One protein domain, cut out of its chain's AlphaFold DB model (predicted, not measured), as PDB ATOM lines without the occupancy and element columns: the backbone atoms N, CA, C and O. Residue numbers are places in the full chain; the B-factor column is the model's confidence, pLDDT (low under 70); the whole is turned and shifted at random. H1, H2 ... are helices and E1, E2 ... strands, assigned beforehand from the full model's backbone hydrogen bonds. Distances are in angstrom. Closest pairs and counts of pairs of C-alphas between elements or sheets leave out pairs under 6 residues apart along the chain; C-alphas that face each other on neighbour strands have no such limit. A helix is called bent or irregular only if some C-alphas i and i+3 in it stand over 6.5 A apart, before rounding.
ATOM      1  N   PRO A   2      82.947 193.358 322.227       37.88
ATOM      2  CA  PRO A   2      83.229 194.108 323.442       37.88
ATOM      3  C   PRO A   2      82.510 195.449 323.302       37.88
ATOM      4  O   PRO A   2      82.714 196.178 322.331       37.88
ATOM      5  N   THR A   3      81.567 195.695 324.201       42.59
ATOM      6  CA  THR A   3      80.799 196.931 324.265       42.59
ATOM      7  C   THR A   3      81.773 198.084 324.408       42.59
ATOM      8  O   THR A   3      82.602 198.105 325.314       42.59
ATOM      9  N   SER A   4      81.686 199.008 323.466       42.53
ATOM     10  CA  SER A   4      82.454 200.234 323.393       42.53
ATOM     11  C   SER A   4      82.369 201.022 324.704       42.53
ATOM     12  O   SER A   4      81.480 201.848 324.879       42.53
ATOM     13  N   LEU A   5      83.362 200.844 325.575       50.28
ATOM     14  CA  LEU A   5      83.846 201.875 326.502       50.28
ATOM     15  C   LEU A   5      84.656 202.936 325.727       50.28
ATOM     16  O   LEU A   5      85.677 203.431 326.186       50.28
ATOM     17  N   ILE A   6      84.247 203.239 324.495       53.16
ATOM     18  CA  ILE A   6      84.920 204.196 323.624       53.16
ATOM     19  C   ILE A   6      84.267 205.539 323.904       53.16
ATOM     20  O   ILE A   6      83.175 205.821 323.420       53.16
ATOM     21  N   GLY A   7      84.925 206.320 324.757       63.72
ATOM     22  CA  GLY A   7      84.592 207.724 324.979       63.72
ATOM     23  C   GLY A   7      84.545 208.179 326.433       63.72
ATOM     24  O   GLY A   7      84.300 209.361 326.648       63.72
ATOM     25  N   LYS A   8      84.769 207.303 327.423       80.50
ATOM     26  CA  LYS A   8      84.845 207.759 328.816       80.50
ATOM     27  C   LYS A   8      86.224 208.354 329.110       80.50
ATOM     28  O   LYS A   8      87.237 207.746 328.769       80.50
ATOM     29  N   ALA A   9      86.263 209.541 329.710       84.50
ATOM     30  CA  ALA A   9      87.497 210.199 330.120       84.50
ATOM     31  C   ALA A   9      88.057 209.518 331.379       84.50
ATOM     32  O   ALA A   9      87.352 209.391 332.381       84.50
ATOM     33  N   ALA A  10      89.311 209.068 331.318       88.00
ATOM     34  CA  ALA A  10      90.002 208.504 332.472       88.00
ATOM     35  C   ALA A  10      90.450 209.632 333.416       88.00
ATOM     36  O   ALA A  10      91.172 210.538 332.994       88.00
ATOM     37  N   LEU A  11      90.003 209.579 334.670       89.75
ATOM     38  CA  LEU A  11      90.447 210.452 335.756       89.75
ATOM     39  C   LEU A  11      91.335 209.660 336.717       89.75
ATOM     40  O   LEU A  11      91.106 208.472 336.925       89.75
ATOM     41  N   GLU A  12      92.316 210.337 337.312       91.94
ATOM     42  CA  GLU A  12      93.130 209.797 338.409       91.94
ATOM     43  C   GLU A  12      92.219 209.280 339.533       91.94
ATOM     44  O   GLU A  12      91.168 209.876 339.789       91.94
ATOM     45  N   GLU A  13      92.589 208.162 340.163       90.75
ATOM     46  CA  GLU A  13      91.726 207.435 341.108       90.75
ATOM     47  C   GLU A  13      91.190 208.340 342.221       90.75
ATOM     48  O   GLU A  13      89.973 208.469 342.364       90.75
ATOM     49  N   ASP A  14      92.087 209.029 342.927       91.88
ATOM     50  CA  ASP A  14      91.734 209.907 344.044       91.88
ATOM     51  C   ASP A  14      90.736 210.984 343.605       91.88
ATOM     52  O   ASP A  14      89.693 211.180 344.226       91.88
ATOM     53  N   LYS A  15      90.982 211.609 342.448       91.50
ATOM     54  CA  LYS A  15      90.090 212.634 341.888       91.50
ATOM     55  C   LYS A  15      88.742 212.055 341.483       91.50
ATOM     56  O   LYS A  15      87.717 212.698 341.680       91.50
ATOM     57  N   TYR A  16      88.713 210.862 340.892       92.12
ATOM     58  CA  TYR A  16      87.460 210.215 340.515       92.12
ATOM     59  C   TYR A  16      86.596 209.927 341.747       92.12
ATOM     60  O   TYR A  16      85.389 210.167 341.705       92.12
ATOM     61  N   VAL A  17      87.210 209.459 342.836       91.94
ATOM     62  CA  VAL A  17      86.525 209.165 344.102       91.94
ATOM     63  C   VAL A  17      86.040 210.445 344.776       91.94
ATOM     64  O   VAL A  17      84.860 210.518 345.106       91.94
ATOM     65  N   GLU A  18      86.888 211.467 344.901       91.81
ATOM     66  CA  GLU A  18      86.507 212.771 345.467       91.81
ATOM     67  C   GLU A  18      85.331 213.395 344.698       91.81
ATOM     68  O   GLU A  18      84.360 213.890 345.276       91.81
ATOM     69  N   MET A  19      85.369 213.341 343.366       89.69
ATOM     70  CA  MET A  19      84.278 213.857 342.539       89.69
ATOM     71  C   MET A  19      82.999 213.038 342.689       89.69
ATOM     72  O   MET A  19      81.908 213.602 342.750       89.69
ATOM     73  N   LEU A  20      83.111 211.715 342.780       90.88
ATOM     74  CA  LEU A  20      81.961 210.852 343.018       90.88
ATOM     75  C   LEU A  20      81.337 211.128 344.394       90.88
ATOM     76  O   LEU A  20      80.116 211.234 344.492       90.88
ATOM     77  N   GLU A  21      82.164 211.286 345.429       91.06
ATOM     78  CA  GLU A  21      81.743 211.611 346.794       91.06
ATOM     79  C   GLU A  21      80.999 212.947 346.826       91.06
ATOM     80  O   GLU A  21      79.856 213.001 347.276       91.06
ATOM     81  N   THR A  22      81.579 214.005 346.254       90.44
ATOM     82  CA  THR A  22      80.939 215.332 346.220       90.44
ATOM     83  C   THR A  22      79.596 215.334 345.481       90.44
ATOM     84  O   THR A  22      78.647 215.972 345.941       90.44
ATOM     85  N   ILE A  23      79.475 214.599 344.368       90.38
ATOM     86  CA  ILE A  23      78.211 214.479 343.624       90.38
ATOM     87  C   ILE A  23      77.169 213.697 344.439       90.38
ATOM     88  O   ILE A  23      76.009 214.107 344.496       90.38
ATOM     89  N   ILE A  24      77.565 212.597 345.091       90.44
ATOM     90  CA  ILE A  24      76.659 211.791 345.924       90.44
ATOM     91  C   ILE A  24      76.181 212.587 347.143       90.44
ATOM     92  O   ILE A  24      74.989 212.569 347.455       90.44
ATOM     93  N   GLU A  25      77.076 213.307 347.815       89.44
ATOM     94  CA  GLU A  25      76.725 214.150 348.961       89.44
ATOM     95  C   GLU A  25      75.735 215.242 348.572       89.44
ATOM     96  O   GLU A  25      74.743 215.458 349.266       89.44
ATOM     97  N   ARG A  26      75.957 215.890 347.427       85.81
ATOM     98  CA  ARG A  26      75.047 216.911 346.909       85.81
ATOM     99  C   ARG A  26      73.668 216.341 346.555       85.81
ATOM    100  O   ARG A  26      72.664 216.944 346.927       85.81
ATOM    101  N   ASP A  27      73.618 215.223 345.828       86.94
ATOM    102  CA  ASP A  27      72.375 214.713 345.224       86.94
ATOM    103  C   ASP A  27      71.544 213.845 346.185       86.94
ATOM    104  O   ASP A  27      70.314 213.860 346.113       86.94
ATOM    105  N   PHE A  28      72.191 213.096 347.084       88.31
ATOM    106  CA  PHE A  28      71.526 212.101 347.936       88.31
ATOM    107  C   PHE A  28      71.607 212.410 349.433       88.31
ATOM    108  O   PHE A  28      70.724 211.980 350.176       88.31
ATOM    109  N   PHE A  29      72.617 213.159 349.889       88.94
ATOM    110  CA  PHE A  29      72.851 213.401 351.317       88.94
ATOM    111  C   PHE A  29      73.135 214.877 351.655       88.94
ATOM    112  O   PHE A  29      74.180 215.195 352.230       88.94
ATOM    113  N   PRO A  30      72.196 215.802 351.384       82.06
ATOM    114  CA  PRO A  30      72.415 217.232 351.624       82.06
ATOM    115  C   PRO A  30      72.677 217.568 353.106       82.06
ATOM    116  O   PRO A  30      73.351 218.551 353.418       82.06
ATOM    117  N   GLU A  31      72.184 216.738 354.030       84.12
ATOM    118  CA  GLU A  31      72.356 216.903 355.479       84.12
ATOM    119  C   GLU A  31      73.759 216.516 355.974       84.12
ATOM    120  O   GLU A  31      74.184 216.983 357.034       84.12
ATOM    121  N   CYS A  32      74.523 215.724 355.209       80.12
ATOM    122  CA  CYS A  32      75.866 215.295 355.611       80.12
ATOM    123  C   CYS A  32      76.810 216.480 355.825       80.12
ATOM    124  O   CYS A  32      77.617 216.453 356.747       80.12
ATOM    125  N   ASN A  33      76.670 217.557 355.051       77.38
ATOM    126  CA  ASN A  33      77.476 218.765 355.237       77.38
ATOM    127  C   ASN A  33      77.167 219.488 356.551       77.38
ATOM    128  O   ASN A  33      78.061 220.061 357.171       77.38
ATOM    129  N   ILE A  34      75.905 219.467 356.981       82.31
ATOM    130  CA  ILE A  34      75.477 220.068 358.247       82.31
ATOM    131  C   ILE A  34      76.034 219.233 359.405       82.31
ATOM    132  O   ILE A  34      76.616 219.783 360.338       82.31
ATOM    133  N   LEU A  35      75.939 217.906 359.297       80.56
ATOM    134  CA  LEU A  35      76.460 216.969 360.292       80.56
ATOM    135  C   LEU A  35      77.991 217.018 360.400       80.56
ATOM    136  O   LEU A  35      78.513 217.083 361.509       80.56
ATOM    137  N   LYS A  36      78.715 217.060 359.272       80.94
ATOM    138  CA  LYS A  36      80.181 217.212 359.243       80.94
ATOM    139  C   LYS A  36      80.625 218.510 359.922       80.94
ATOM    140  O   LYS A  36      81.550 218.482 360.725       80.94
ATOM    141  N   LYS A  37      79.934 219.626 359.654       81.19
ATOM    142  CA  LYS A  37      80.200 220.915 360.317       81.19
ATOM    143  C   LYS A  37      79.925 220.863 361.818       81.19
ATOM    144  O   LYS A  37      80.724 221.394 362.576       81.19
ATOM    145  N   SER A  38      78.833 220.217 362.235       79.75
ATOM    146  CA  SER A  38      78.510 220.031 363.656       79.75
ATOM    147  C   SER A  38      79.594 219.222 364.374       79.75
ATOM    148  O   SER A  38      80.056 219.627 365.435       79.75
ATOM    149  N   LEU A  39      80.056 218.127 363.764       79.62
ATOM    150  CA  LEU A  39      81.144 217.301 364.294       79.62
ATOM    151  C   LEU A  39      82.475 218.057 364.371       79.62
ATOM    152  O   LEU A  39      83.159 217.957 365.381       79.62
ATOM    153  N   GLN A  40      82.825 218.834 363.342       76.12
ATOM    154  CA  GLN A  40      84.023 219.685 363.368       76.12
ATOM    155  C   GLN A  40      83.942 220.752 364.461       76.12
ATOM    156  O   GLN A  40      84.905 220.949 365.197       76.12
ATOM    157  N   SER A  41      82.783 221.397 364.618       70.00
ATOM    158  CA  SER A  41      82.601 222.363 365.701       70.00
ATOM    159  C   SER A  41      82.680 221.716 367.081       70.00
ATOM    160  O   SER A  41      83.183 222.350 367.993       70.00
ATOM    161  N   GLU A  42      82.228 220.470 367.245       64.38
ATOM    162  CA  GLU A  42      82.370 219.737 368.508       64.38
ATOM    163  C   GLU A  42      83.818 219.307 368.774       64.38
ATOM    164  O   GLU A  42      84.264 219.406 369.912       64.38
ATOM    165  N   SER A  43      84.586 218.909 367.752       61.69
ATOM    166  CA  SER A  43      86.003 218.557 367.929       61.69
ATOM    167  C   SER A  43      86.893 219.757 368.263       61.69
ATOM    168  O   SER A  43      87.865 219.602 368.996       61.69
ATOM    169  N   ASP A  44      86.552 220.951 367.772       58.12
ATOM    170  CA  ASP A  44      87.283 222.188 368.088       58.12
ATOM    171  C   ASP A  44      86.981 222.701 369.515       58.12
ATOM    172  O   ASP A  44      87.694 223.560 370.034       58.12
ATOM    173  N   ILE A  45      85.940 222.175 370.176       57.06
ATOM    174  CA  ILE A  45      85.547 222.554 371.546       57.06
ATOM    175  C   ILE A  45      86.374 221.807 372.615       57.06
ATOM    176  O   ILE A  45      86.413 222.237 373.771       57.06
ATOM    177  N   ASP A  84      84.886 222.927 338.017       52.47
ATOM    178  CA  ASP A  84      83.556 223.302 338.521       52.47
ATOM    179  C   ASP A  84      82.401 222.760 337.650       52.47
ATOM    180  O   ASP A  84      81.284 222.543 338.122       52.47
ATOM    181  N   ASP A  85      82.667 222.461 336.374       63.25
ATOM    182  CA  ASP A  85      81.657 221.925 335.447       63.25
ATOM    183  C   ASP A  85      81.338 220.445 335.701       63.25
ATOM    184  O   ASP A  85      80.298 219.952 335.272       63.25
ATOM    185  N   ILE A  86      82.226 219.716 336.375       64.75
ATOM    186  CA  ILE A  86      82.080 218.272 336.589       64.75
ATOM    187  C   ILE A  86      81.277 218.002 337.870       64.75
ATOM    188  O   ILE A  86      80.393 217.147 337.861       64.75
ATOM    189  N   THR A  87      81.507 218.775 338.939       67.19
ATOM    190  CA  THR A  87      80.742 218.692 340.202       67.19
ATOM    191  C   THR A  87      79.312 219.211 340.068       67.19
ATOM    192  O   THR A  87      78.459 218.910 340.902       67.19
ATOM    193  N   SER A  88      79.018 219.981 339.015       76.50
ATOM    194  CA  SER A  88      77.658 220.413 338.686       76.50
ATOM    195  C   SER A  88      76.856 219.344 337.929       76.50
ATOM    196  O   SER A  88      75.626 219.411 337.915       76.50
ATOM    197  N   MET A  89      77.491 218.299 337.385       81.06
ATOM    198  CA  MET A  89      76.787 217.215 336.691       81.06
ATOM    199  C   MET A  89      76.064 216.264 337.658       81.06
ATOM    200  O   MET A  89      76.459 216.090 338.806       81.06
ATOM    201  N   THR A  90      74.984 215.633 337.196       88.88
ATOM    202  CA  THR A  90      74.303 214.540 337.913       88.88
ATOM    203  C   THR A  90      75.153 213.266 337.894       88.88
ATOM    204  O   THR A  90      75.857 213.011 336.910       88.88
ATOM    205  N   LEU A  91      75.026 212.431 338.931       89.25
ATOM    206  CA  LEU A  91      75.745 211.155 339.078       89.25
ATOM    207  C   LEU A  91      75.716 210.266 337.817       89.25
ATOM    208  O   LEU A  91      76.757 209.775 337.374       89.25
ATOM    209  N   ASP A  92      74.552 210.108 337.185       90.69
ATOM    210  CA  ASP A  92      74.402 209.302 335.963       90.69
ATOM    211  C   ASP A  92      75.222 209.858 334.792       90.69
ATOM    212  O   ASP A  92      75.878 209.117 334.058       90.69
ATOM    213  N   LYS A  93      75.240 211.185 334.633       89.31
ATOM    214  CA  LYS A  93      76.023 211.843 333.583       89.31
ATOM    215  C   LYS A  93      77.520 211.695 333.854       89.31
ATOM    216  O   LYS A  93      78.281 211.440 332.919       89.31
ATOM    217  N   PHE A  94      77.938 211.806 335.115       90.88
ATOM    218  CA  PHE A  94      79.335 211.647 335.515       90.88
ATOM    219  C   PHE A  94      79.844 210.222 335.257       90.88
ATOM    220  O   PHE A  94      80.841 210.042 334.560       90.88
ATOM    221  N   THR A  95      79.115 209.198 335.704       89.50
ATOM    222  CA  THR A  95      79.494 207.785 335.502       89.50
ATOM    223  C   THR A  95      79.420 207.338 334.036       89.50
ATOM    224  O   THR A  95      80.152 206.433 333.611       89.50
ATOM    225  N   ALA A  96      78.566 207.968 333.223       89.75
ATOM    226  CA  ALA A  96      78.506 207.733 331.783       89.75
ATOM    227  C   ALA A  96      79.700 208.336 331.029       89.75
ATOM    228  O   ALA A  96      80.107 207.778 330.011       89.75
ATOM    229  N   THR A  97      80.265 209.443 331.515       88.25
ATOM    230  CA  THR A  97      81.308 210.213 330.817       88.25
ATOM    231  C   THR A  97      82.716 209.986 331.359       88.25
ATOM    232  O   THR A  97      83.664 210.142 330.596       88.25
ATOM    233  N   HIS A  98      82.876 209.568 332.619       90.12
ATOM    234  CA  HIS A  98      84.175 209.392 333.270       90.12
ATOM    235  C   HIS A  98      84.367 207.971 333.818       90.12
ATOM    236  O   HIS A  98      83.413 207.298 334.219       90.12
ATOM    237  N   THR A  99      85.618 207.514 333.846       92.81
ATOM    238  CA  THR A  99      86.050 206.259 334.489       92.81
ATOM    239  C   THR A  99      87.313 206.493 335.298       92.81
ATOM    240  O   THR A  99      88.092 207.378 334.959       92.81
ATOM    241  N   SER A 100      87.561 205.663 336.310       92.38
ATOM    242  CA  SER A 100      88.841 205.669 337.014       92.38
ATOM    243  C   SER A 100      89.998 205.236 336.104       92.38
ATOM    244  O   SER A 100      89.817 204.447 335.165       92.38
ATOM    245  N   GLU A 101      91.187 205.755 336.403       91.44
ATOM    246  CA  GLU A 101      92.465 205.379 335.797       91.44
ATOM    247  C   GLU A 101      92.659 203.862 335.832       91.44
ATOM    248  O   GLU A 101      92.883 203.254 334.786       91.44
ATOM    249  N   ASP A 102      92.438 203.246 336.992       93.31
ATOM    250  CA  ASP A 102      92.529 201.800 337.196       93.31
ATOM    251  C   ASP A 102      91.636 201.003 336.245       93.31
ATOM    252  O   ASP A 102      92.057 199.998 335.664       93.31
ATOM    253  N   ASN A 103      90.403 201.463 336.017       90.50
ATOM    254  CA  ASN A 103      89.493 200.785 335.103       90.50
ATOM    255  C   ASN A 103      89.954 200.926 333.642       90.50
ATOM    256  O   ASN A 103      89.842 199.973 332.865       90.50
ATOM    257  N   SER A 104      90.507 202.081 333.254       90.19
ATOM    258  CA  SER A 104      91.126 202.253 331.931       90.19
ATOM    259  C   SER A 104      92.356 201.354 331.772       90.19
ATOM    260  O   SER A 104      92.449 200.599 330.800       90.19
ATOM    261  N   ALA A 105      93.250 201.351 332.762       90.81
ATOM    262  CA  ALA A 105      94.463 200.543 332.783       90.81
ATOM    263  C   ALA A 105      94.156 199.036 332.735       90.81
ATOM    264  O   ALA A 105      94.817 198.280 332.017       90.81
ATOM    265  N   PHE A 106      93.111 198.581 333.433       91.88
ATOM    266  CA  PHE A 106      92.660 197.192 333.372       91.88
ATOM    267  C   PHE A 106      92.189 196.798 331.965       91.88
ATOM    268  O   PHE A 106      92.555 195.730 331.461       91.88
ATOM    269  N   ASN A 107      91.430 197.668 331.296       90.69
ATOM    270  CA  ASN A 107      90.989 197.425 329.923       90.69
ATOM    271  C   ASN A 107      92.177 197.374 328.953       90.69
ATOM    272  O   ASN A 107      92.240 196.484 328.099       90.69
ATOM    273  N   GLU A 108      93.154 198.266 329.110       92.62
ATOM    274  CA  GLU A 108      94.395 198.238 328.331       92.62
ATOM    275  C   GLU A 108      95.175 196.936 328.540       92.62
ATOM    276  O   GLU A 108      95.615 196.305 327.571       92.62
ATOM    277  N   LEU A 109      95.304 196.480 329.790       93.00
ATOM    278  CA  LEU A 109      95.943 195.205 330.113       93.00
ATOM    279  C   LEU A 109      95.190 194.020 329.513       93.00
ATOM    280  O   LEU A 109      95.825 193.093 329.006       93.00
ATOM    281  N   GLN A 110      93.858 194.050 329.508       93.69
ATOM    282  CA  GLN A 110      93.053 193.008 328.879       93.69
ATOM    283  C   GLN A 110      93.293 192.961 327.366       93.69
ATOM    284  O   GLN A 110      93.539 191.885 326.814       93.69
ATOM    285  N   ILE A 111      93.297 194.117 326.698       93.69
ATOM    286  CA  ILE A 111      93.602 194.220 325.264       93.69
ATOM    287  C   ILE A 111      95.017 193.704 324.987       93.69
ATOM    288  O   ILE A 111      95.214 192.906 324.070       93.69
ATOM    289  N   LYS A 112      95.999 194.092 325.806       96.06
ATOM    290  CA  LYS A 112      97.386 193.635 325.684       96.06
ATOM    291  C   LYS A 112      97.515 192.127 325.890       96.06
ATOM    292  O   LYS A 112      98.209 191.476 325.115       96.06
ATOM    293  N   ALA A 113      96.829 191.556 326.878       95.94
ATOM    294  CA  ALA A 113      96.828 190.119 327.138       95.94
ATOM    295  C   ALA A 113      96.183 189.339 325.985       95.94
ATOM    296  O   ALA A 113      96.716 188.311 325.558       95.94
ATOM    297  N   ILE A 114      95.080 189.854 325.432       92.00
ATOM    298  CA  ILE A 114      94.453 189.310 324.223       92.00
ATOM    299  C   ILE A 114      95.428 189.394 323.049       92.00
ATOM    300  O   ILE A 114      95.597 188.408 322.337       92.00
ATOM    301  N   GLN A 115      96.114 190.520 322.860       92.88
ATOM    302  CA  GLN A 115      97.071 190.701 321.773       92.88
ATOM    303  C   GLN A 115      98.292 189.784 321.916       92.88
ATOM    304  O   GLN A 115      98.728 189.191 320.933       92.88
ATOM    305  N   GLU A 116      98.820 189.609 323.128       94.75
ATOM    306  CA  GLU A 116      99.910 188.674 323.416       94.75
ATOM    307  C   GLU A 116      99.463 187.219 323.228       94.75
ATOM    308  O   GLU A 116     100.211 186.369 322.749       94.75
ATOM    309  N   HIS A 117      98.226 186.894 323.598       90.75
ATOM    310  CA  HIS A 117      97.656 185.584 323.315       90.75
ATOM    311  C   HIS A 117      97.515 185.362 321.804       90.75
ATOM    312  O   HIS A 117      97.947 184.332 321.286       90.75
ATOM    313  N   ARG A 118      96.983 186.349 321.076       88.38
ATOM    314  CA  ARG A 118      96.847 186.306 319.616       88.38
ATOM    315  C   ARG A 118      98.204 186.231 318.921       88.38
ATOM    316  O   ARG A 118      98.307 185.504 317.948       88.38
ATOM    317  N   SER A 119      99.249 186.889 319.422       85.75
ATOM    318  CA  SER A 119     100.600 186.798 318.848       85.75
ATOM    319  C   SER A 119     101.264 185.448 319.132       85.75
ATOM    320  O   SER A 119     101.821 184.835 318.220       85.75
ATOM    321  N   ARG A 120     101.145 184.922 320.361       89.50
ATOM    322  CA  ARG A 120     101.632 183.575 320.720       89.50
ATOM    323  C   ARG A 120     100.971 182.487 319.881       89.50
ATOM    324  O   ARG A 120     101.632 181.545 319.450       89.50
ATOM    325  N   TYR A 121      99.676 182.634 319.629       85.00
ATOM    326  CA  TYR A 121      98.881 181.699 318.842       85.00
ATOM    327  C   TYR A 121      98.490 182.281 317.480       85.00
ATOM    328  O   TYR A 121      97.390 182.012 316.999       85.00
ATOM    329  N   HIS A 122      99.378 183.049 316.832       80.19
ATOM    330  CA  HIS A 122      99.030 183.727 315.571       80.19
ATOM    331  C   HIS A 122      98.516 182.734 314.516       80.19
ATOM    332  O   HIS A 122      97.520 182.984 313.848       80.19
ATOM    333  N   TRP A 123      99.110 181.537 314.471       74.12
ATOM    334  CA  TRP A 123      98.747 180.438 313.575       74.12
ATOM    335  C   TRP A 123      97.319 179.903 313.758       74.12
ATOM    336  O   TRP A 123      96.831 179.198 312.874       74.12
ATOM    337  N   ALA A 124      96.676 180.164 314.899       74.69
ATOM    338  CA  ALA A 124      95.300 179.769 315.193       74.69
ATOM    339  C   ALA A 124      94.311 180.917 314.951       74.69
ATOM    340  O   ALA A 124      93.185 180.663 314.540       74.69
ATOM    341  N   TYR A 125      94.731 182.166 315.182       70.88
ATOM    342  CA  TYR A 125      93.888 183.359 315.033       70.88
ATOM    343  C   TYR A 125      93.931 183.978 313.629       70.88
ATOM    344  O   TYR A 125      93.029 184.731 313.269       70.88
ATOM    345  N   ASP A 126      94.899 183.596 312.791       62.34
ATOM    346  CA  ASP A 126      94.927 183.937 311.361       62.34
ATOM    347  C   ASP A 126      93.729 183.346 310.581       62.34
ATOM    348  O   ASP A 126      93.493 183.709 309.430       62.34
ATOM    349  N   SER A 127      92.917 182.470 311.194       58.22
ATOM    350  CA  SER A 127      91.745 181.848 310.565       58.22
ATOM    351  C   SER A 127      90.609 182.838 310.368       58.22
ATOM    352  O   SER A 127      89.754 182.618 309.515       58.22
ATOM    353  N   GLU A 128      90.597 183.913 311.159       54.72
ATOM    354  CA  GLU A 128      89.646 185.014 311.010       54.72
ATOM    355  C   GLU A 128      89.887 185.770 309.688       54.72
ATOM    356  O   GLU A 128      88.932 186.233 309.068       54.72
ATOM    357  N   ASN A 129      91.120 185.759 309.160       55.53
ATOM    358  CA  ASN A 129      91.455 186.215 307.806       55.53
ATOM    359  C   ASN A 129      91.132 185.138 306.751       55.53
ATOM    360  O   ASN A 129      91.980 184.821 305.926       55.53
ATOM    361  N   GLN A 130      89.934 184.546 306.827       52.66
ATOM    362  CA  GLN A 130      89.197 183.642 305.916       52.66
ATOM    363  C   GLN A 130      89.919 182.544 305.089       52.66
ATOM    364  O   GLN A 130      89.232 181.643 304.625       52.66
TER     365      GLN A 130
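Overview. This is residues 2 to 45 and 84 to 130 of the 400 residues of an uncharacterized protein of Albugo candida (UniProt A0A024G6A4). A thin rod of helices is joined at a tiny two-stranded sheet, E1 beside E2, near its middle. From the sheet H1 runs off towards one end, with H3 and H4 packed on it and H2 turning away beyond; from the sheet towards the other end runs the long helix H5, with H6 making a corner at its tip. Residues 34 to 45 of H2, 108 to 116 of H5 and 119 to 124 stand free. The printed part has 91 residues with six named helices and two strands, in the order E1 H1 H2 H3 H4 E2 H5 H6, the sheet E1 E2 being parallel and the class mostly helix. It is extended, with a radius of gyration of the C-alphas of 21.3 A and spans of 73 by 25 by 19 A.

Arrangement. E1, residues 9 to 11, and E2, residues 98 to 100, are parallel neighbours at 41 degrees; N 11 and O 99, and N 99 and O 9, are each 2.9 A apart, within hydrogen-bond range. H1, residues 13 to 28, comes closest to E2 at the C-alphas of Glu 13 and Ser 100, 5.3 A. H4, residues 91 to 97, touches residues 20 to 27 of H1, closest at the C-alphas of Ile 23 and Leu 91, 6.1 A, opposite ways at a shallow tilt of 34 degrees, only just short of steep. H3, residues 84 to 87, touches residues 19 to 23 of H1, closest at the C-alphas of Ile 23 and Thr 87, 6.0 A. H2, residues 32 to 45, is close to H1 but not clearly touching, about perpendicular at 74 degrees; the closest C-alphas, of Glu 25 and Cys 32, are 6.8 A apart. H5, residues 101 to 120, comes closest to E1 at the C-alphas of Ala 10 and Glu 101, 5.2 A. H6, residues 122 to 128, is close to H5 but not clearly touching, about perpendicular at 79 degrees, with the C-alphas of Arg 118 and Tyr 125 closest at 6.2 A. Every O i to N i+4 pair is within hydrogen-bond range in H1, H4 and H5; H2 has 9 of 10 and H6 1 of 3, beside 2 of 4 O i to N i+3 pairs, and H3 is too short for an i+4 pair.

Along the chain. E1 begins at C-alpha 9, (87.497, 210.199, 330.120). H5 is 28.0 A long, H1 21.8 A and H2 20.0 A. H6 is neither bent nor irregular, but only just: C-alphas 124 and 127 are 6.2 A apart. It ends at C-alpha 128, (89.646, 185.014, 311.010).

Size, cuts and confidence. The C-alphas of Ile 45 and Gln 130, the two farthest apart, are 76.4 A apart. Residues 46 to 83 are not printed, and C-alphas 45 and 84 are 33.1 A apart across the cut. The links printed whole are tight. Mean pLDDT of the printed part is 80.8; residues 2 to 7, 42 to 45, 84 to 87 and 126 to 130 are under 70.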